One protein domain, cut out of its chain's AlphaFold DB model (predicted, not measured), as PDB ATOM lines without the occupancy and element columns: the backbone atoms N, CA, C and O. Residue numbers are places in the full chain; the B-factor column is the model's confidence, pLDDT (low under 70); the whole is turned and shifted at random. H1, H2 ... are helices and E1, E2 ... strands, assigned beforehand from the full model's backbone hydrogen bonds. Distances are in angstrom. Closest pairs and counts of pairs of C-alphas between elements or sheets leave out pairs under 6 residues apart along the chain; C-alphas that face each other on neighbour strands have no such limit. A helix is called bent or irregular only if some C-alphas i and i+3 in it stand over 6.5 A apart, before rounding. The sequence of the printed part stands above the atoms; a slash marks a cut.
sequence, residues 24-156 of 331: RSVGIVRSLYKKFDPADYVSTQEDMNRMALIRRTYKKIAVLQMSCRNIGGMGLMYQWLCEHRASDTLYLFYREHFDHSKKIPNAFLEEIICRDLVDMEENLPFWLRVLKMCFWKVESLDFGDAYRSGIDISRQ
ATOM      1  N   ARG A  24      38.215   3.573  43.424       71.88
ATOM      2  CA  ARG A  24      38.919   3.296  42.175       71.88
ATOM      3  C   ARG A  24      38.460   1.938  41.663       71.88
ATOM      4  O   ARG A  24      38.596   0.935  42.360       71.88
ATOM      5  N   SER A  25      37.924   1.899  40.451       67.25
ATOM      6  CA  SER A  25      37.461   0.657  39.848       67.25
ATOM      7  C   SER A  25      37.695   0.715  38.352       67.25
ATOM      8  O   SER A  25      36.924   1.322  37.624       67.25
ATOM      9  N   VAL A  26      38.726   0.027  37.858       68.75
ATOM     10  CA  VAL A  26      38.860  -0.219  36.406       68.75
ATOM     11  C   VAL A  26      37.621  -0.964  35.877       68.75
ATOM     12  O   VAL A  26      37.230  -0.816  34.720       68.75
ATOM     13  N   GLY A  27      36.954  -1.719  36.757       78.69
ATOM     14  CA  GLY A  27      35.711  -2.419  36.469       78.69
ATOM     15  C   GLY A  27      34.543  -1.504  36.099       78.69
ATOM     16  O   GLY A  27      33.710  -1.941  35.309       78.69
ATOM     17  N   ILE A  28      34.490  -0.248  36.578       82.12
ATOM     18  CA  ILE A  28      33.365   0.645  36.249       82.12
ATOM     19  C   ILE A  28      33.347   0.987  34.764       82.12
ATOM     20  O   ILE A  28      32.302   0.893  34.134       82.12
ATOM     21  N   VAL A  29      34.511   1.276  34.172       84.75
ATOM     22  CA  VAL A  29      34.614   1.586  32.741       84.75
ATOM     23  C   VAL A  29      34.099   0.398  31.934       84.75
ATOM     24  O   VAL A  29      33.243   0.560  31.072       84.75
ATOM     25  N   ARG A  30      34.530  -0.823  32.274       85.50
ATOM     26  CA  ARG A  30      34.033  -2.042  31.619       85.50
ATOM     27  C   ARG A  30      32.524  -2.231  31.806       85.50
ATOM     28  O   ARG A  30      31.856  -2.645  30.865       85.50
ATOM     29  N   SER A  31      32.002  -1.953  32.999       87.06
ATOM     30  CA  SER A  31      30.574  -2.058  33.310       87.06
ATOM     31  C   SER A  31      29.746  -1.084  32.473       87.06
ATOM     32  O   SER A  31      28.737  -1.477  31.901       87.06
ATOM     33  N   LEU A  32      30.207   0.161  32.338       88.50
ATOM     34  CA  LEU A  32      29.534   1.191  31.549       88.50
ATOM     35  C   LEU A  32      29.557   0.867  30.054       88.50
ATOM     36  O   LEU A  32      28.524   0.967  29.405       88.50
ATOM     37  N   TYR A  33      30.687   0.389  29.522       88.44
ATOM     38  CA  TYR A  33      30.754  -0.076  28.131       88.44
ATOM     39  C   TYR A  33      29.799  -1.242  27.859       88.44
ATOM     40  O   TYR A  33      29.158  -1.263  26.819       88.44
ATOM     41  N   LYS A  34      29.667  -2.189  28.798       87.62
ATOM     42  CA  LYS A  34      28.677  -3.273  28.683       87.62
ATOM     43  C   LYS A  34      27.238  -2.767  28.766       87.62
ATOM     44  O   LYS A  34      26.375  -3.324  28.106       87.62
ATOM     45  N   LYS A  35      26.979  -1.761  29.608       84.81
ATOM     46  CA  LYS A  35      25.642  -1.186  29.806       84.81
ATOM     47  C   LYS A  35      25.160  -0.427  28.568       84.81
ATOM     48  O   LYS A  35      23.975  -0.476  28.268       84.81
ATOM     49  N   PHE A  36      26.057   0.295  27.904       85.69
ATOM     50  CA  PHE A  36      25.691   1.296  26.903       85.69
ATOM     51  C   PHE A  36      26.129   0.979  25.466       85.69
ATOM     52  O   PHE A  36      25.724   1.706  24.570       85.69
ATOM     53  N   ASP A  37      26.951  -0.055  25.264       76.56
ATOM     54  CA  ASP A  37      27.393  -0.603  23.968       76.56
ATOM     55  C   ASP A  37      27.554   0.424  22.819       76.56
ATOM     56  O   ASP A  37      26.743   0.479  21.892       76.56
ATOM     57  N   PRO A  38      28.586   1.288  22.862       69.56
ATOM     58  CA  PRO A  38      28.790   2.315  21.845       69.56
ATOM     59  C   PRO A  38      29.454   1.710  20.596       69.56
ATOM     60  O   PRO A  38      30.667   1.850  20.415       69.56
ATOM     61  N   ALA A  39      28.684   1.015  19.757       61.06
ATOM     62  CA  ALA A  39      29.230   0.239  18.640       61.06
ATOM     63  C   ALA A  39      29.958   1.086  17.567       61.06
ATOM     64  O   ALA A  39      30.956   0.621  17.024       61.06
ATOM     65  N   ASP A  40      29.565   2.351  17.335       66.06
ATOM     66  CA  ASP A  40      29.932   3.061  16.089       66.06
ATOM     67  C   ASP A  40      30.544   4.472  16.254       66.06
ATOM     68  O   ASP A  40      30.497   5.300  15.342       66.06
ATOM     69  N   TYR A  41      31.154   4.798  17.400       78.31
ATOM     70  CA  TYR A  41      31.696   6.150  17.613       78.31
ATOM     71  C   TYR A  41      33.125   6.361  17.083       78.31
ATOM     72  O   TYR A  41      34.115   5.878  17.649       78.31
ATOM     73  N   VAL A  42      33.240   7.191  16.041       81.38
ATOM     74  CA  VAL A  42      34.511   7.675  15.484       81.38
ATOM     75  C   VAL A  42      34.812   9.073  16.028       81.38
ATOM     76  O   VAL A  42      34.029   9.998  15.855       81.38
ATOM     77  N   SER A  43      35.962   9.237  16.684       82.75
ATOM     78  CA  SER A  43      36.367  10.535  17.234       82.75
ATOM     79  C   SER A  43      36.865  11.479  16.153       82.75
ATOM     80  O   SER A  43      37.741  11.120  15.366       82.75
ATOM     81  N   THR A  44      36.360  12.707  16.184       90.69
ATOM     82  CA  THR A  44      36.859  13.815  15.372       90.69
ATOM     83  C   THR A  44      38.180  14.359  15.929       90.69
ATOM     84  O   THR A  44      38.579  14.064  17.061       90.69
ATOM     85  N   GLN A  45      38.872  15.202  15.157       90.06
ATOM     86  CA  GLN A  45      40.064  15.900  15.651       90.06
ATOM     87  C   GLN A  45      39.740  16.825  16.838       90.06
ATOM     88  O   GLN A  45      40.548  16.963  17.758       90.06
ATOM     89  N   GLU A  46      38.550  17.428  16.845       92.56
ATOM     90  CA  GLU A  46      38.070  18.239  17.961       92.56
ATOM     91  C   GLU A  46      37.903  17.392  19.226       92.56
ATOM     92  O   GLU A  46      38.410  17.765  20.287       92.56
ATOM     93  N   ASP A  47      37.299  16.207  19.107       91.69
ATOM     94  CA  ASP A  47      37.152  15.277  20.230       91.69
ATOM     95  C   ASP A  47      38.512  14.889  20.811       91.69
ATOM     96  O   ASP A  47      38.689  14.880  22.028       91.69
ATOM     97  N   MET A  48      39.498  14.613  19.953       91.38
ATOM     98  CA  MET A  48      40.865  14.287  20.378       91.38
ATOM     99  C   MET A  48      41.514  15.440  21.154       91.38
ATOM    100  O   MET A  48      42.148  15.207  22.188       91.38
ATOM    101  N   ASN A  49      41.307  16.682  20.713       94.44
ATOM    102  CA  ASN A  49      41.801  17.869  21.408       94.44
ATOM    103  C   ASN A  49      41.105  18.060  22.768       94.44
ATOM    104  O   ASN A  49      41.779  18.277  23.780       94.44
ATOM    105  N   ARG A  50      39.771  17.908  22.828       95.25
ATOM    106  CA  ARG A  50      38.988  17.993  24.079       95.25
ATOM    107  C   ARG A  50      39.393  16.900  25.066       95.25
ATOM    108  O   ARG A  50      39.626  17.180  26.242       95.25
ATOM    109  N   MET A  51      39.562  15.670  24.589       94.69
ATOM    110  CA  MET A  51      40.054  14.537  25.374       94.69
ATOM    111  C   MET A  51      41.449  14.808  25.962       94.69
ATOM    112  O   MET A  51      41.686  14.554  27.148       94.69
ATOM    113  N   ALA A  52      42.375  15.352  25.164       94.38
ATOM    114  CA  ALA A  52      43.711  15.717  25.630       94.38
ATOM    115  C   ALA A  52      43.676  16.827  26.693       94.38
ATOM    116  O   ALA A  52      44.419  16.749  27.677       94.38
ATOM    117  N   LEU A  53      42.794  17.820  26.530       95.81
ATOM    118  CA  LEU A  53      42.580  18.880  27.513       95.81
ATOM    119  C   LEU A  53      42.055  18.308  28.836       95.81
ATOM    120  O   LEU A  53      42.698  18.500  29.864       95.81
ATOM    121  N   ILE A  54      40.976  17.519  28.809       95.69
ATOM    122  CA  ILE A  54      40.412  16.853  30.000       95.69
ATOM    123  C   ILE A  54      41.492  16.058  30.741       95.69
ATOM    124  O   ILE A  54      41.631  16.162  31.962       95.69
ATOM    125  N   ARG A  55      42.304  15.293  29.999       94.75
ATOM    126  CA  ARG A  55      43.395  14.495  30.569       94.75
ATOM    127  C   ARG A  55      44.443  15.352  31.282       94.75
ATOM    128  O   ARG A  55      45.029  14.856  32.246       94.75
ATOM    129  N   ARG A  56      44.722  16.571  30.819       95.56
ATOM    130  CA  ARG A  56      45.706  17.481  31.434       95.56
ATOM    131  C   ARG A  56      45.113  18.256  32.609       95.56
ATOM    132  O   ARG A  56      45.786  18.382  33.624       95.56
ATOM    133  N   THR A  57      43.870  18.714  32.482       95.75
ATOM    134  CA  THR A  57      43.194  19.566  33.468       95.75
ATOM    135  C   THR A  57      42.854  18.816  34.752       95.75
ATOM    136  O   THR A  57      43.147  19.299  35.843       95.75
ATOM    137  N   TYR A  58      42.265  17.622  34.645       95.44
ATOM    138  CA  TYR A  58      41.719  16.924  35.810       95.44
ATOM    139  C   TYR A  58      42.647  15.819  36.303       95.44
ATOM    140  O   TYR A  58      43.126  14.975  35.533       95.44
ATOM    141  N   LYS A  59      42.889  15.772  37.617       94.50
ATOM    142  CA  LYS A  59      43.644  14.683  38.254       94.50
ATOM    143  C   LYS A  59      42.811  13.413  38.362       94.50
ATOM    144  O   LYS A  59      43.366  12.322  38.219       94.50
ATOM    145  N   LYS A  60      41.501  13.560  38.565       93.75
ATOM    146  CA  LYS A  60      40.540  12.466  38.726       93.75
ATOM    147  C   LYS A  60      39.304  12.670  37.860       93.75
ATOM    148  O   LYS A  60      38.960  13.799  37.520       93.75
ATOM    149  N   ILE A  61      38.636  11.568  37.541       94.00
ATOM    150  CA  ILE A  61      37.298  11.569  36.948       94.00
ATOM    151  C   ILE A  61      36.402  10.754  37.876       94.00
ATOM    152  O   ILE A  61      36.620   9.555  38.038       94.00
ATOM    153  N   ALA A  62      35.434  11.405  38.505       91.38
ATOM    154  CA  ALA A  62      34.434  10.767  39.343       91.38
ATOM    155  C   ALA A  62      33.187  10.480  38.502       91.38
ATOM    156  O   ALA A  62      32.607  11.399  37.929       91.38
ATOM    157  N   VAL A  63      32.779   9.216  38.433       91.06
ATOM    158  CA  VAL A  63      31.525   8.809  37.793       91.06
ATOM    159  C   VAL A  63      30.497   8.494  38.872       91.06
ATOM    160  O   VAL A  63      30.692   7.582  39.684       91.06
ATOM    161  N   LEU A  64      29.417   9.267  38.883       87.88
ATOM    162  CA  LEU A  64      28.325   9.177  39.840       87.88
ATOM    163  C   LEU A  64      27.128   8.475  39.201       87.88
ATOM    164  O   LEU A  64      26.692   8.813  38.103       87.88
ATOM    165  N   GLN A  65      26.581   7.496  39.906       86.31
ATOM    166  CA  GLN A  65      25.333   6.858  39.515       86.31
ATOM    167  C   GLN A  65      24.163   7.591  40.172       86.31
ATOM    168  O   GLN A  65      23.942   7.444  41.375       86.31
ATOM    169  N   MET A  66      23.411   8.372  39.395       86.62
ATOM    170  CA  MET A  66      22.227   9.073  39.884       86.62
ATOM    171  C   MET A  66      21.050   8.108  39.976       86.62
ATOM    172  O   MET A  66      20.535   7.638  38.963       86.62
ATOM    173  N   SER A  67      20.602   7.819  41.197       81.75
ATOM    174  CA  SER A  67      19.442   6.954  41.415       81.75
ATOM    175  C   SER A  67      18.136   7.706  41.130       81.75
ATOM    176  O   SER A  67      17.487   8.214  42.042       81.75
ATOM    177  N   CYS A  68      17.704   7.719  39.870       84.56
ATOM    178  CA  CYS A  68      16.402   8.230  39.413       84.56
ATOM    179  C   CYS A  68      15.225   7.320  39.808       84.56
ATOM    180  O   CYS A  68      14.184   7.317  39.160       84.56
ATOM    181  N   ARG A  69      15.379   6.525  40.870       79.12
ATOM    182  CA  ARG A  69      14.328   5.679  41.448       79.12
ATOM    183  C   ARG A  69      13.490   6.436  42.471       79.12
ATOM    184  O   ARG A  69      12.317   6.145  42.662       79.12
ATOM    185  N   ASN A  70      14.086   7.390  43.178       81.56
ATOM    186  CA  ASN A  70      13.377   8.229  44.136       81.56
ATOM    187  C   ASN A  70      14.136   9.539  44.377       81.56
ATOM    188  O   ASN A  70      15.357   9.598  44.236       81.56
ATOM    189  N   ILE A  71      13.403  10.575  44.791       86.88
ATOM    190  CA  ILE A  71      13.971  11.893  45.118       86.88
ATOM    191  C   ILE A  71      15.041  11.821  46.218       86.88
ATOM    192  O   ILE A  71      16.016  12.565  46.167       86.88
ATOM    193  N   GLY A  72      14.910  10.887  47.166       84.00
ATOM    194  CA  GLY A  72      15.861  10.713  48.265       84.00
ATOM    195  C   GLY A  72      17.273  10.370  47.780       84.00
ATOM    196  O   GLY A  72      18.248  10.983  48.209       84.00
ATOM    197  N   GLY A  73      17.387   9.419  46.852       80.44
ATOM    198  CA  GLY A  73      18.656   9.014  46.247       80.44
ATOM    199  C   GLY A  73      19.294  10.131  45.424       80.44
ATOM    200  O   GLY A  73      20.491  10.376  45.566       80.44
ATOM    201  N   MET A  74      18.495  10.841  44.620       87.94
ATOM    202  CA  MET A  74      18.965  11.996  43.843       87.94
ATOM    203  C   MET A  74      19.509  13.102  44.756       87.94
ATOM    204  O   MET A  74      20.636  13.558  44.580       87.94
ATOM    205  N   GLY A  75      18.731  13.502  45.766       87.94
ATOM    206  CA  GLY A  75      19.087  14.615  46.641       87.94
ATOM    207  C   GLY A  75      20.276  14.320  47.556       87.94
ATOM    208  O   GLY A  75      21.148  15.170  47.706       87.94
ATOM    209  N   LEU A  76      20.374  13.106  48.113       82.75
ATOM    210  CA  LEU A  76      21.529  12.709  48.933       82.75
ATOM    211  C   LEU A  76      22.821  12.614  48.112       82.75
ATOM    212  O   LEU A  76      23.888  12.973  48.610       82.75
ATOM    213  N   MET A  77      22.736  12.159  46.857       85.88
ATOM    214  CA  MET A  77      23.878  12.199  45.942       85.88
ATOM    215  C   MET A  77      24.341  13.632  45.707       85.88
ATOM    216  O   MET A  77      25.535  13.919  45.824       85.88
ATOM    217  N   TYR A  78      23.402  14.519  45.389       88.06
ATOM    218  CA  TYR A  78      23.715  15.909  45.102       88.06
ATOM    219  C   TYR A  78      24.295  16.630  46.326       88.06
ATOM    220  O   TYR A  78      25.338  17.267  46.219       88.06
ATOM    221  N   GLN A  79      23.725  16.433  47.517       85.06
ATOM    222  CA  GLN A  79      24.289  16.979  48.753       85.06
ATOM    223  C   GLN A  79      25.737  16.515  48.967       85.06
ATOM    224  O   GLN A  79      26.625  17.336  49.211       85.06
ATOM    225  N   TRP A  80      25.986  15.203  48.849       82.88
ATOM    226  CA  TRP A  80      27.326  14.644  49.022       82.88
ATOM    227  C   TRP A  80      28.318  15.293  48.058       82.88
ATOM    228  O   TRP A  80      29.414  15.676  48.471       82.88
ATOM    229  N   LEU A  81      27.924  15.471  46.794       83.81
ATOM    230  CA  LEU A  81      28.728  16.174  45.804       83.81
ATOM    231  C   LEU A  81      29.040  17.603  46.259       83.81
ATOM    232  O   LEU A  81      30.208  17.990  46.258       83.81
ATOM    233  N   CYS A  82      28.032  18.384  46.651       83.94
ATOM    234  CA  CYS A  82      28.231  19.779  47.039       83.94
ATOM    235  C   CYS A  82      29.223  19.926  48.206       83.94
ATOM    236  O   CYS A  82      29.957  20.911  48.267       83.94
ATOM    237  N   GLU A  83      29.266  18.954  49.116       80.50
ATOM    238  CA  GLU A  83      30.149  18.962  50.288       80.50
ATOM    239  C   GLU A  83      31.552  18.392  50.018       80.50
ATOM    240  O   GLU A  83      32.504  18.763  50.704       80.50
ATOM    241  N   HIS A  84      31.697  17.498  49.034       79.50
ATOM    242  CA  HIS A  84      32.932  16.734  48.800       79.50
ATOM    243  C   HIS A  84      33.579  17.008  47.436       79.50
ATOM    244  O   HIS A  84      34.562  16.348  47.081       79.50
ATOM    245  N   ARG A  85      33.050  17.956  46.652       83.44
ATOM    246  CA  ARG A  85      33.622  18.306  45.350       83.44
ATOM    247  C   ARG A  85      35.036  18.872  45.485       83.44
ATOM    248  O   ARG A  85      35.302  19.734  46.319       83.44
ATOM    249  N   ALA A  86      35.931  18.414  44.618       88.00
ATOM    250  CA  ALA A  86      37.292  18.914  44.495       88.00
ATOM    251  C   ALA A  86      37.478  19.601  43.140       88.00
ATOM    252  O   ALA A  86      37.045  19.086  42.110       88.00
ATOM    253  N   SER A  87      38.165  20.744  43.125       88.38
ATOM    254  CA  SER A  87      38.373  21.549  41.912       88.38
ATOM    255  C   SER A  87      39.226  20.860  40.841       88.38
ATOM    256  O   SER A  87      39.223  21.279  39.690       88.38
ATOM    257  N   ASP A  88      39.975  19.815  41.202       91.81
ATOM    258  CA  ASP A  88      40.825  19.044  40.292       91.81
ATOM    259  C   ASP A  88      40.188  17.724  39.820       91.81
ATOM    260  O   ASP A  88      40.859  16.892  39.196       91.81
ATOM    261  N   THR A  89      38.898  17.527  40.101       92.75
ATOM    262  CA  THR A  89      38.137  16.331  39.735       92.75
ATOM    263  C   THR A  89      37.019  16.689  38.762       92.75
ATOM    264  O   THR A  89      36.238  17.601  39.011       92.75
ATOM    265  N   LEU A  90      36.933  15.953  37.652       94.25
ATOM    266  CA  LEU A  90      35.799  16.031  36.732       94.25
ATOM    267  C   LEU A  90      34.687  15.112  37.230       94.25
ATOM    268  O   LEU A  90      34.930  13.917  37.398       94.25
ATOM    269  N   TYR A  91      33.486  15.645  37.426       92.62
ATOM    270  CA  TYR A  91      32.329  14.874  37.872       92.62
ATOM    271  C   TYR A  91      31.379  14.625  36.702       92.62
ATOM    272  O   TYR A  91      30.853  15.563  36.107       92.62
ATOM    273  N   LEU A  92      31.188  13.348  36.382       93.19
ATOM    274  CA  LEU A  92      30.236  12.860  35.391       93.19
ATOM    275  C   LEU A  92      29.116  12.118  36.117       93.19
ATOM    276  O   LEU A  92      29.388  11.451  37.119       93.19
ATOM    277  N   PHE A  93      27.896  12.150  35.593       91.94
ATOM    278  CA  PHE A  93      26.826  11.284  36.088       91.94
ATOM    279  C   PHE A  93      26.065  10.589  34.964       91.94
ATOM    280  O   PHE A  93      26.054  11.064  33.835       91.94
ATOM    281  N   TYR A  94      25.428   9.469  35.307       90.69
ATOM    282  CA  TYR A  94      24.424   8.787  34.486       90.69
ATOM    283  C   TYR A  94      23.220   8.395  35.338       90.69
ATOM    284  O   TYR A  94      23.327   8.260  36.561       90.69
ATOM    285  N   ARG A  95      22.084   8.154  34.689       89.44
ATOM    286  CA  ARG A  95      20.824   7.799  35.333       89.44
ATOM    287  C   ARG A  95      20.725   6.297  35.573       89.44
ATOM    288  O   ARG A  95      21.047   5.441  34.737       89.44
ATOM    289  N   GLU A  96      20.231   5.958  36.752       85.62
ATOM    290  CA  GLU A  96      19.722   4.638  37.083       85.62
ATOM    291  C   GLU A  96      18.231   4.739  37.386       85.62
ATOM    292  O   GLU A  96      17.812   5.307  38.394       85.62
ATOM    293  N   HIS A  97      17.437   4.145  36.509       82.25
ATOM    294  CA  HIS A  97      15.990   4.093  36.618       82.25
ATOM    295  C   HIS A  97      15.517   2.785  37.277       82.25
ATOM    296  O   HIS A  97      16.318   1.921  37.658       82.25
ATOM    297  N   PHE A  98      14.204   2.643  37.445       70.94
ATOM    298  CA  PHE A  98      13.612   1.325  37.652       70.94
ATOM    299  C   PHE A  98      13.604   0.558  36.331       70.94
ATOM    300  O   PHE A  98      13.463   1.160  35.267       70.94
ATOM    301  N   ASP A  99      13.696  -0.769  36.402       69.38
ATOM    302  CA  ASP A  99      13.706  -1.622  35.206       69.38
ATOM    303  C   ASP A  99      12.443  -1.428  34.342       69.38
ATOM    304  O   ASP A  99      12.505  -1.516  33.120       69.38
ATOM    305  N   HIS A 100      11.316  -1.090  34.977       68.19
ATOM    306  CA  HIS A 100      10.006  -0.904  34.348       68.19
ATOM    307  C   HIS A 100       9.601   0.570  34.152       68.19
ATOM    308  O   HIS A 100       8.518   0.841  33.640       68.19
ATOM    309  N   SER A 101      10.415   1.552  34.565       72.00
ATOM    310  CA  SER A 101      10.035   2.967  34.453       72.00
ATOM    311  C   SER A 101      11.234   3.895  34.367       72.00
ATOM    312  O   SER A 101      12.087   3.895  35.251       72.00
ATOM    313  N   LYS A 102      11.235   4.764  33.349       78.69
ATOM    314  CA  LYS A 102      12.197   5.867  33.185       78.69
ATOM    315  C   LYS A 102      11.718   7.192  33.799       78.69
ATOM    316  O   LYS A 102      12.298   8.234  33.510       78.69
ATOM    317  N   LYS A 103      10.660   7.184  34.626       81.06
ATOM    318  CA  LYS A 103      10.148   8.411  35.264       81.06
ATOM    319  C   LYS A 103      11.240   9.034  36.139       81.06
ATOM    320  O   LYS A 103      11.869   8.344  36.938       81.06
ATOM    321  N   ILE A 104      11.438  10.341  35.994       87.19
ATOM    322  CA  ILE A 104      12.284  11.135  36.886       87.19
ATOM    323  C   ILE A 104      11.424  11.582  38.078       87.19
ATOM    324  O   ILE A 104      10.370  12.186  37.865       87.19
ATOM    325  N   PRO A 105      11.828  11.288  39.328       86.50
ATOM    326  CA  PRO A 105      11.031  11.598  40.515       86.50
ATOM    327  C   PRO A 105      10.738  13.094  40.718       86.50
ATOM    328  O   PRO A 105       9.660  13.447  41.184       86.50
ATOM    329  N   ASN A 106      11.681  13.974  40.372       93.31
ATOM    330  CA  ASN A 106      11.476  15.421  40.339       93.31
ATOM    331  C   ASN A 106      12.406  16.032  39.277       93.31
ATOM    332  O   ASN A 106      13.626  15.989  39.425       93.31
ATOM    333  N   ALA A 107      11.821  16.565  38.202       94.44
ATOM    334  CA  ALA A 107      12.567  17.088  37.055       94.44
ATOM    335  C   ALA A 107      13.370  18.359  37.382       94.44
ATOM    336  O   ALA A 107      14.427  18.584  36.809       94.44
ATOM    337  N   PHE A 108      12.912  19.171  38.337       96.19
ATOM    338  CA  PHE A 108      13.624  20.390  38.710       96.19
ATOM    339  C   PHE A 108      14.874  20.097  39.553       96.19
ATOM    340  O   PHE A 108      15.911  20.732  39.390       96.19
ATOM    341  N   LEU A 109      14.818  19.083  40.421       94.56
ATOM    342  CA  LEU A 109      16.006  18.594  41.123       94.56
ATOM    343  C   LEU A 109      17.049  18.045  40.142       94.56
ATOM    344  O   LEU A 109      18.241  18.262  40.336       94.56
ATOM    345  N   GLU A 110      16.611  17.341  39.100       94.00
ATOM    346  CA  GLU A 110      17.506  16.926  38.020       94.00
ATOM    347  C   GLU A 110      18.125  18.135  37.312       94.00
ATOM    348  O   GLU A 110      19.335  18.159  37.126       94.00
ATOM    349  N   GLU A 111      17.333  19.161  36.991       94.75
ATOM    350  CA  GLU A 111      17.842  20.390  36.383       94.75
ATOM    351  C   GLU A 111      18.923  21.055  37.248       94.75
ATOM    352  O   GLU A 111      19.981  21.421  36.735       94.75
ATOM    353  N   ILE A 112      18.713  21.142  38.566       92.88
ATOM    354  CA  ILE A 112      19.726  21.625  39.517       92.88
ATOM    355  C   ILE A 112      21.008  20.785  39.429       92.88
ATOM    356  O   ILE A 112      22.105  21.337  39.373       92.88
ATOM    357  N   ILE A 113      20.887  19.456  39.386       91.44
ATOM    358  CA  ILE A 113      22.039  18.552  39.282       91.44
ATOM    359  C   ILE A 113      22.791  18.781  37.963       91.44
ATOM    360  O   ILE A 113      24.020  18.863  37.974       91.44
ATOM    361  N   CYS A 114      22.078  18.941  36.847       91.88
ATOM    362  CA  CYS A 114      22.660  19.200  35.528       91.88
ATOM    363  C   CYS A 114      23.372  20.561  35.428       91.88
ATOM    364  O   CYS A 114      24.244  20.725  34.580       91.88
ATOM    365  N   ARG A 115      23.047  21.539  36.287       89.62
ATOM    366  CA  ARG A 115      23.780  22.822  36.349       89.62
ATOM    367  C   ARG A 115      25.194  22.659  36.902       89.62
ATOM    368  O   ARG A 115      26.094  23.389  36.498       89.62
ATOM    369  N   ASP A 116      25.383  21.710  37.816       85.62
ATOM    370  CA  ASP A 116      26.647  21.504  38.532       85.62
ATOM    371  C   ASP A 116      27.470  20.318  38.015       85.62
ATOM    372  O   ASP A 116      28.672  20.230  38.288       85.62
ATOM    373  N   LEU A 117      26.836  19.384  37.304       88.50
ATOM    374  CA  LEU A 117      27.453  18.157  36.823       88.50
ATOM    375  C   LEU A 117      27.370  18.008  35.312       88.50
ATOM    376  O   LEU A 117      26.444  18.475  34.662       88.50
ATOM    377  N   VAL A 118      28.315  17.245  34.766       92.81
ATOM    378  CA  VAL A 118      28.284  16.850  33.361       92.81
ATOM    379  C   VAL A 118      27.422  15.604  33.199       92.81
ATOM    380  O   VAL A 118      27.777  14.525  33.691       92.81
ATOM    381  N   ASP A 119      26.319  15.751  32.471       93.06
ATOM    382  CA  ASP A 119      25.495  14.629  32.039       93.06
ATOM    383  C   ASP A 119      26.255  13.824  30.984       93.06
ATOM    384  O   ASP A 119      26.520  14.282  29.868       93.06
ATOM    385  N   MET A 120      26.661  12.607  31.350       92.38
ATOM    386  CA  MET A 120      27.400  11.775  30.412       92.38
ATOM    387  C   MET A 120      26.506  11.228  29.301       92.38
ATOM    388  O   MET A 120      27.029  10.825  28.269       92.38
ATOM    389  N   GLU A 121      25.187  11.188  29.491       90.56
ATOM    390  CA  GLU A 121      24.244  10.628  28.524       90.56
ATOM    391  C   GLU A 121      24.000  11.572  27.336       90.56
ATOM    392  O   GLU A 121      23.705  11.084  26.247       90.56
ATOM    393  N   GLU A 122      24.239  12.885  27.485       91.00
ATOM    394  CA  GLU A 122      24.158  13.869  26.388       91.00
ATOM    395  C   GLU A 122      25.144  13.579  25.246       91.00
ATOM    396  O   GLU A 122      24.859  13.833  24.076       91.00
ATOM    397  N   ASN A 123      26.320  13.034  25.573       91.12
ATOM    398  CA  ASN A 123      27.307  12.585  24.592       91.12
ATOM    399  C   ASN A 123      28.021  11.324  25.084       91.12
ATOM    400  O   ASN A 123      29.234  11.280  25.328       91.12
ATOM    401  N   LEU A 124      27.217  10.284  25.259       91.25
ATOM    402  CA  LEU A 124      27.632   9.021  25.846       91.25
ATOM    403  C   LEU A 124      28.857   8.385  25.176       91.25
ATOM    404  O   LEU A 124      29.776   7.980  25.899       91.25
ATOM    405  N   PRO A 125      28.964   8.327  23.836       91.50
ATOM    406  CA  PRO A 125      30.118   7.692  23.214       91.50
ATOM    407  C   PRO A 125      31.429   8.462  23.436       91.50
ATOM    408  O   PRO A 125      32.471   7.841  23.680       91.50
ATOM    409  N   PHE A 126      31.385   9.802  23.434       93.19
ATOM    410  CA  PHE A 126      32.535  10.644  23.773       93.19
ATOM    411  C   PHE A 126      33.003  10.378  25.206       93.19
ATOM    412  O   PHE A 126      34.182  10.089  25.438       93.19
ATOM    413  N   TRP A 127      32.080  10.410  26.173       94.38
ATOM    414  CA  TRP A 127      32.419  10.217  27.581       94.38
ATOM    415  C   TRP A 127      32.929   8.811  27.875       94.38
ATOM    416  O   TRP A 127      33.919   8.662  28.592       94.38
ATOM    417  N   LEU A 128      32.350   7.772  27.267       92.56
ATOM    418  CA  LEU A 128      32.886   6.414  27.368       92.56
ATOM    419  C   LEU A 128      34.333   6.353  26.861       92.56
ATOM    420  O   LEU A 128      35.195   5.758  27.514       92.56
ATOM    421  N   ARG A 129      34.646   7.045  25.759       91.75
ATOM    422  CA  ARG A 129      36.013   7.105  25.228       91.75
ATOM    423  C   ARG A 129      36.976   7.873  26.133       91.75
ATOM    424  O   ARG A 129      38.092   7.394  26.349       91.75
ATOM    425  N   VAL A 130      36.543   8.989  26.728       93.81
ATOM    426  CA  VAL A 130      37.295   9.700  27.781       93.81
ATOM    427  C   VAL A 130      37.600   8.753  28.942       93.81
ATOM    428  O   VAL A 130      38.755   8.643  29.357       93.81
ATOM    429  N   LEU A 131      36.595   8.026  29.439       93.12
ATOM    430  CA  LEU A 131      36.742   7.086  30.552       93.12
ATOM    431  C   LEU A 131      37.702   5.940  30.216       93.12
ATOM    432  O   LEU A 131      38.524   5.569  31.052       93.12
ATOM    433  N   LYS A 132      37.660   5.411  28.987       90.75
ATOM    434  CA  LYS A 132      38.605   4.390  28.511       90.75
ATOM    435  C   LYS A 132      40.030   4.929  28.423       90.75
ATOM    436  O   LYS A 132      40.957   4.269  28.882       90.75
ATOM    437  N   MET A 133      40.216   6.125  27.865       90.88
ATOM    438  CA  MET A 133      41.538   6.739  27.720       90.88
ATOM    439  C   MET A 133      42.140   7.145  29.069       90.88
ATOM    440  O   MET A 133      43.351   7.080  29.235       90.88
ATOM    441  N   CYS A 134      41.310   7.551  30.029       92.50
ATOM    442  CA  CYS A 134      41.723   8.024  31.348       92.50
ATOM    443  C   CYS A 134      41.432   7.006  32.461       92.50
ATOM    444  O   CYS A 134      41.337   7.405  33.620       92.50
ATOM    445  N   PHE A 135      41.304   5.709  32.153       91.25
ATOM    446  CA  PHE A 135      40.777   4.703  33.091       91.25
ATOM    447  C   PHE A 135      41.511   4.658  34.442       91.25
ATOM    448  O   PHE A 135      40.908   4.377  35.474       91.25
ATOM    449  N   TRP A 136      42.811   4.975  34.471       90.25
ATOM    450  CA  TRP A 136      43.600   4.998  35.705       90.25
ATOM    451  C   TRP A 136      43.237   6.154  36.649       90.25
ATOM    452  O   TRP A 136      43.588   6.062  37.827       90.25
ATOM    453  N   LYS A 137      42.560   7.196  36.145       92.81
ATOM    454  CA  LYS A 137      42.031   8.355  36.884       92.81
ATOM    455  C   LYS A 137      40.573   8.179  37.323       92.81
ATOM    456  O   LYS A 137      40.070   9.039  38.042       92.81
ATOM    457  N   VAL A 138      39.894   7.128  36.856       92.38
ATOM    458  CA  VAL A 138      38.455   6.941  37.074       92.38
ATOM    459  C   VAL A 138      38.190   6.353  38.456       92.38
ATOM    460  O   VAL A 138      38.698   5.286  38.820       92.38
ATOM    461  N   GLU A 139      37.347   7.043  39.208       90.25
ATOM    462  CA  GLU A 139      36.749   6.573  40.449       90.25
ATOM    463  C   GLU A 139      35.227   6.586  40.286       90.25
ATOM    464  O   GLU A 139      34.679   7.414  39.563       90.25
ATOM    465  N   SER A 140      34.535   5.659  40.940       84.88
ATOM    466  CA  SER A 140      33.077   5.606  40.907       84.88
ATOM    467  C   SER A 140      32.494   5.708  42.301       84.88
ATOM    468  O   SER A 140      33.078   5.211  43.274       84.88
ATOM    469  N   LEU A 141      31.319   6.320  42.384       76.25
ATOM    470  CA  LEU A 141      30.489   6.290  43.575       76.25
ATOM    471  C   LEU A 141      29.125   5.712  43.212       76.25
ATOM    472  O   LEU A 141      28.382   6.290  42.422       76.25
ATOM    473  N   ASP A 142      28.837   4.548  43.785       67.44
ATOM    474  CA  ASP A 142      27.560   3.866  43.619       67.44
ATOM    475  C   ASP A 142      26.613   4.306  44.741       67.44
ATOM    476  O   ASP A 142      26.856   4.012  45.918       67.44
ATOM    477  N   PHE A 143      25.554   5.032  44.370       64.25
ATOM    478  CA  PHE A 143      24.502   5.445  45.298       64.25
ATOM    479  C   PHE A 143      23.377   4.412  45.466       64.25
ATOM    480  O   PHE A 143      22.599   4.520  46.415       64.25
ATOM    481  N   GLY A 144      23.303   3.384  44.616       53.66
ATOM    482  CA  GLY A 144      22.322   2.301  44.710       53.66
ATOM    483  C   GLY A 144      22.520   1.452  45.971       53.66
ATOM    484  O   GLY A 144      21.571   1.236  46.728       53.66
ATOM    485  N   ASP A 145      23.769   1.087  46.280       49.31
ATOM    486  CA  ASP A 145      24.160   0.512  47.583       49.31
ATOM    487  C   ASP A 145      24.068   1.550  48.722       49.31
ATOM    488  O   ASP A 145      23.872   1.228  49.905       49.31
ATOM    489  N   ALA A 146      24.197   2.832  48.373       47.69
ATOM    490  CA  ALA A 146      24.237   3.928  49.320       47.69
ATOM    491  C   ALA A 146      22.879   4.456  49.767       47.69
ATOM    492  O   ALA A 146      22.878   5.201  50.724       47.69
ATOM    493  N   TYR A 147      21.740   4.099  49.165       49.94
ATOM    494  CA  TYR A 147      20.430   4.482  49.718       49.94
ATOM    495  C   TYR A 147      20.114   3.677  50.989       49.94
ATOM    496  O   TYR A 147      19.689   4.234  51.999       49.94
ATOM    497  N   ARG A 148      20.445   2.374  51.001       48.88
ATOM    498  CA  ARG A 148      20.450   1.552  52.231       48.88
ATOM    499  C   ARG A 148      21.503   2.028  53.230       48.88
ATOM    500  O   ARG A 148      21.224   2.091  54.421       48.88
ATOM    501  N   SER A 149      22.672   2.430  52.736       41.62
ATOM    502  CA  SER A 149      23.698   3.110  53.544       41.62
ATOM    503  C   SER A 149      23.353   4.588  53.813       41.62
ATOM    504  O   SER A 149      24.073   5.269  54.533       41.62
ATOM    505  N   GLY A 150      22.248   5.084  53.246       43.25
ATOM    506  CA  GLY A 150      21.804   6.483  53.165       43.25
ATOM    507  C   GLY A 150      21.247   6.953  54.486       43.25
ATOM    508  O   GLY A 150      21.404   8.104  54.865       43.25
ATOM    509  N   ILE A 151      20.687   6.003  55.228       49.34
ATOM    510  CA  ILE A 151      20.318   6.144  56.628       49.34
ATOM    511  C   ILE A 151      21.578   6.265  57.506       49.34
ATOM    512  O   ILE A 151      21.596   7.062  58.437       49.34
ATOM    513  N   ASP A 152      22.662   5.542  57.204       44.47
ATOM    514  CA  ASP A 152      23.929   5.659  57.950       44.47
ATOM    515  C   ASP A 152      24.700   6.947  57.602       44.47
ATOM    516  O   ASP A 152      25.314   7.565  58.472       44.47
ATOM    517  N   ILE A 153      24.619   7.378  56.344       46.84
ATOM    518  CA  ILE A 153      25.051   8.680  55.815       46.84
ATOM    519  C   ILE A 153      24.289   9.782  56.543       46.84
ATOM    520  O   ILE A 153      24.907  10.592  57.229       46.84
ATOM    521  N   SER A 154      22.955   9.760  56.500       50.03
ATOM    522  CA  SER A 154      22.117  10.768  57.143       50.03
ATOM    523  C   SER A 154      22.409  10.856  58.641       50.03
ATOM    524  O   SER A 154      22.558  11.952  59.156       50.03
ATOM    525  N   ARG A 155      22.668   9.740  59.334       49.62
ATOM    526  CA  ARG A 155      23.136   9.731  60.735       49.62
ATOM    527  C   ARG A 155      24.476  10.423  60.968       49.62
ATOM    528  O   ARG A 155      24.618  11.102  61.982       49.62
ATOM    529  N   GLN A 156      25.452  10.252  60.076       46.53
ATOM    530  CA  GLN A 156      26.724  10.982  60.156       46.53
ATOM    531  C   GLN A 156      26.511  12.486  59.922       46.53
ATOM    532  O   GLN A 156      27.118  13.293  60.625       46.53
TER     533      GLN A 156
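AT A GLANCE: This is residues 24 to 156 of the 331 residues of an uncharacterized protein of Selenomonas flueggei ATCC 43531 (UniProt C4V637). What would one see first? A small, strongly twisted sheet of three parallel strands, E2 E1 E3, forms the core, with H1 and H5 over one face and H3 over the opposite face. H4 packs beside H3, H2 lies at one end of the longest axis, and the short H6 and H7 lie at the other. What is printed? The printed part has 133 residues with seven named helices and three named strands, in the order H1 H2 E1 H3 E2 H4 H5 E3 H6 H7, mixed in class. It is compact, with a radius of gyration of the C-alphas of 15.1 A, and spans 46 by 33 by 28 A.

HOW THE PARTS SIT: How do the strands pair? E1, residues 60 to 67, is parallel to E2, residues 89 to 96, at 23 degrees, with N 62 and O 90 2.8 A apart, within hydrogen-bond range. E1 is parallel to E3, residues 138 to 142, at 22 degrees, with N 63 and O 139 2.9 A apart, also within range. What is on one face? H1, residues 26 to 36, has a height over the sheet of 9.8 A, and H5, residues 121 to 133, one of 10.0 A. They touch, with H5's residues 128 to 132 alone, the closest C-alphas being those of Val 29 and Leu 131 at 6.3 A. H2, residues 45 to 57, only grazes the sheet. What is on the opposite face? H3, residues 71 to 84, runs along the strands over E1, and E1, H3 and E2 form a strand-helix-strand unit, two parallel neighbour strands with a helix between, its crossover right-handed. H3 touches H4, residues 107 to 116, the closest C-alphas being those of Tyr 78 and Ile 113 at 6.6 A, and only just touches H6, residues 144 to 148, with 3 pairs of C-alphas within 8 A. H7, residues 150 to 156, is not on the sheet. Are the helix backbones complete? Every O i to N i+4 pair is within hydrogen-bond range in H2, H3 and H7; the counts are 6 of 7 in H1, 5 of 6 in H4, 7 of 9 in H5 and 0 of 1 in H6, where 0 of 2 O i to N i+3 pairs are within range.

IN THESE COORDINATES: Where do the elements begin and end? H1 begins at C-alpha 26 (38.860, -0.219, 36.406), and H7 ends at C-alpha 156 (26.724, 10.982, 60.156). How long are the longer ones? E1 and E2 are each 22.0 A, H3 19.9 A, H2 18.5 A and H5 17.7 A; H5 is irregular, with C-alphas 122 and 125 9.2 A apart.

THE WHOLE: How far does it reach? The two C-alphas farthest apart, those of Gln 45 and Arg 155, are 48.6 A apart; the printed part has no cut and no long link. Where is confidence low? Residues 25 to 26, 38 to 40, 99 to 100 and 142 to 156 have pLDDT under 70.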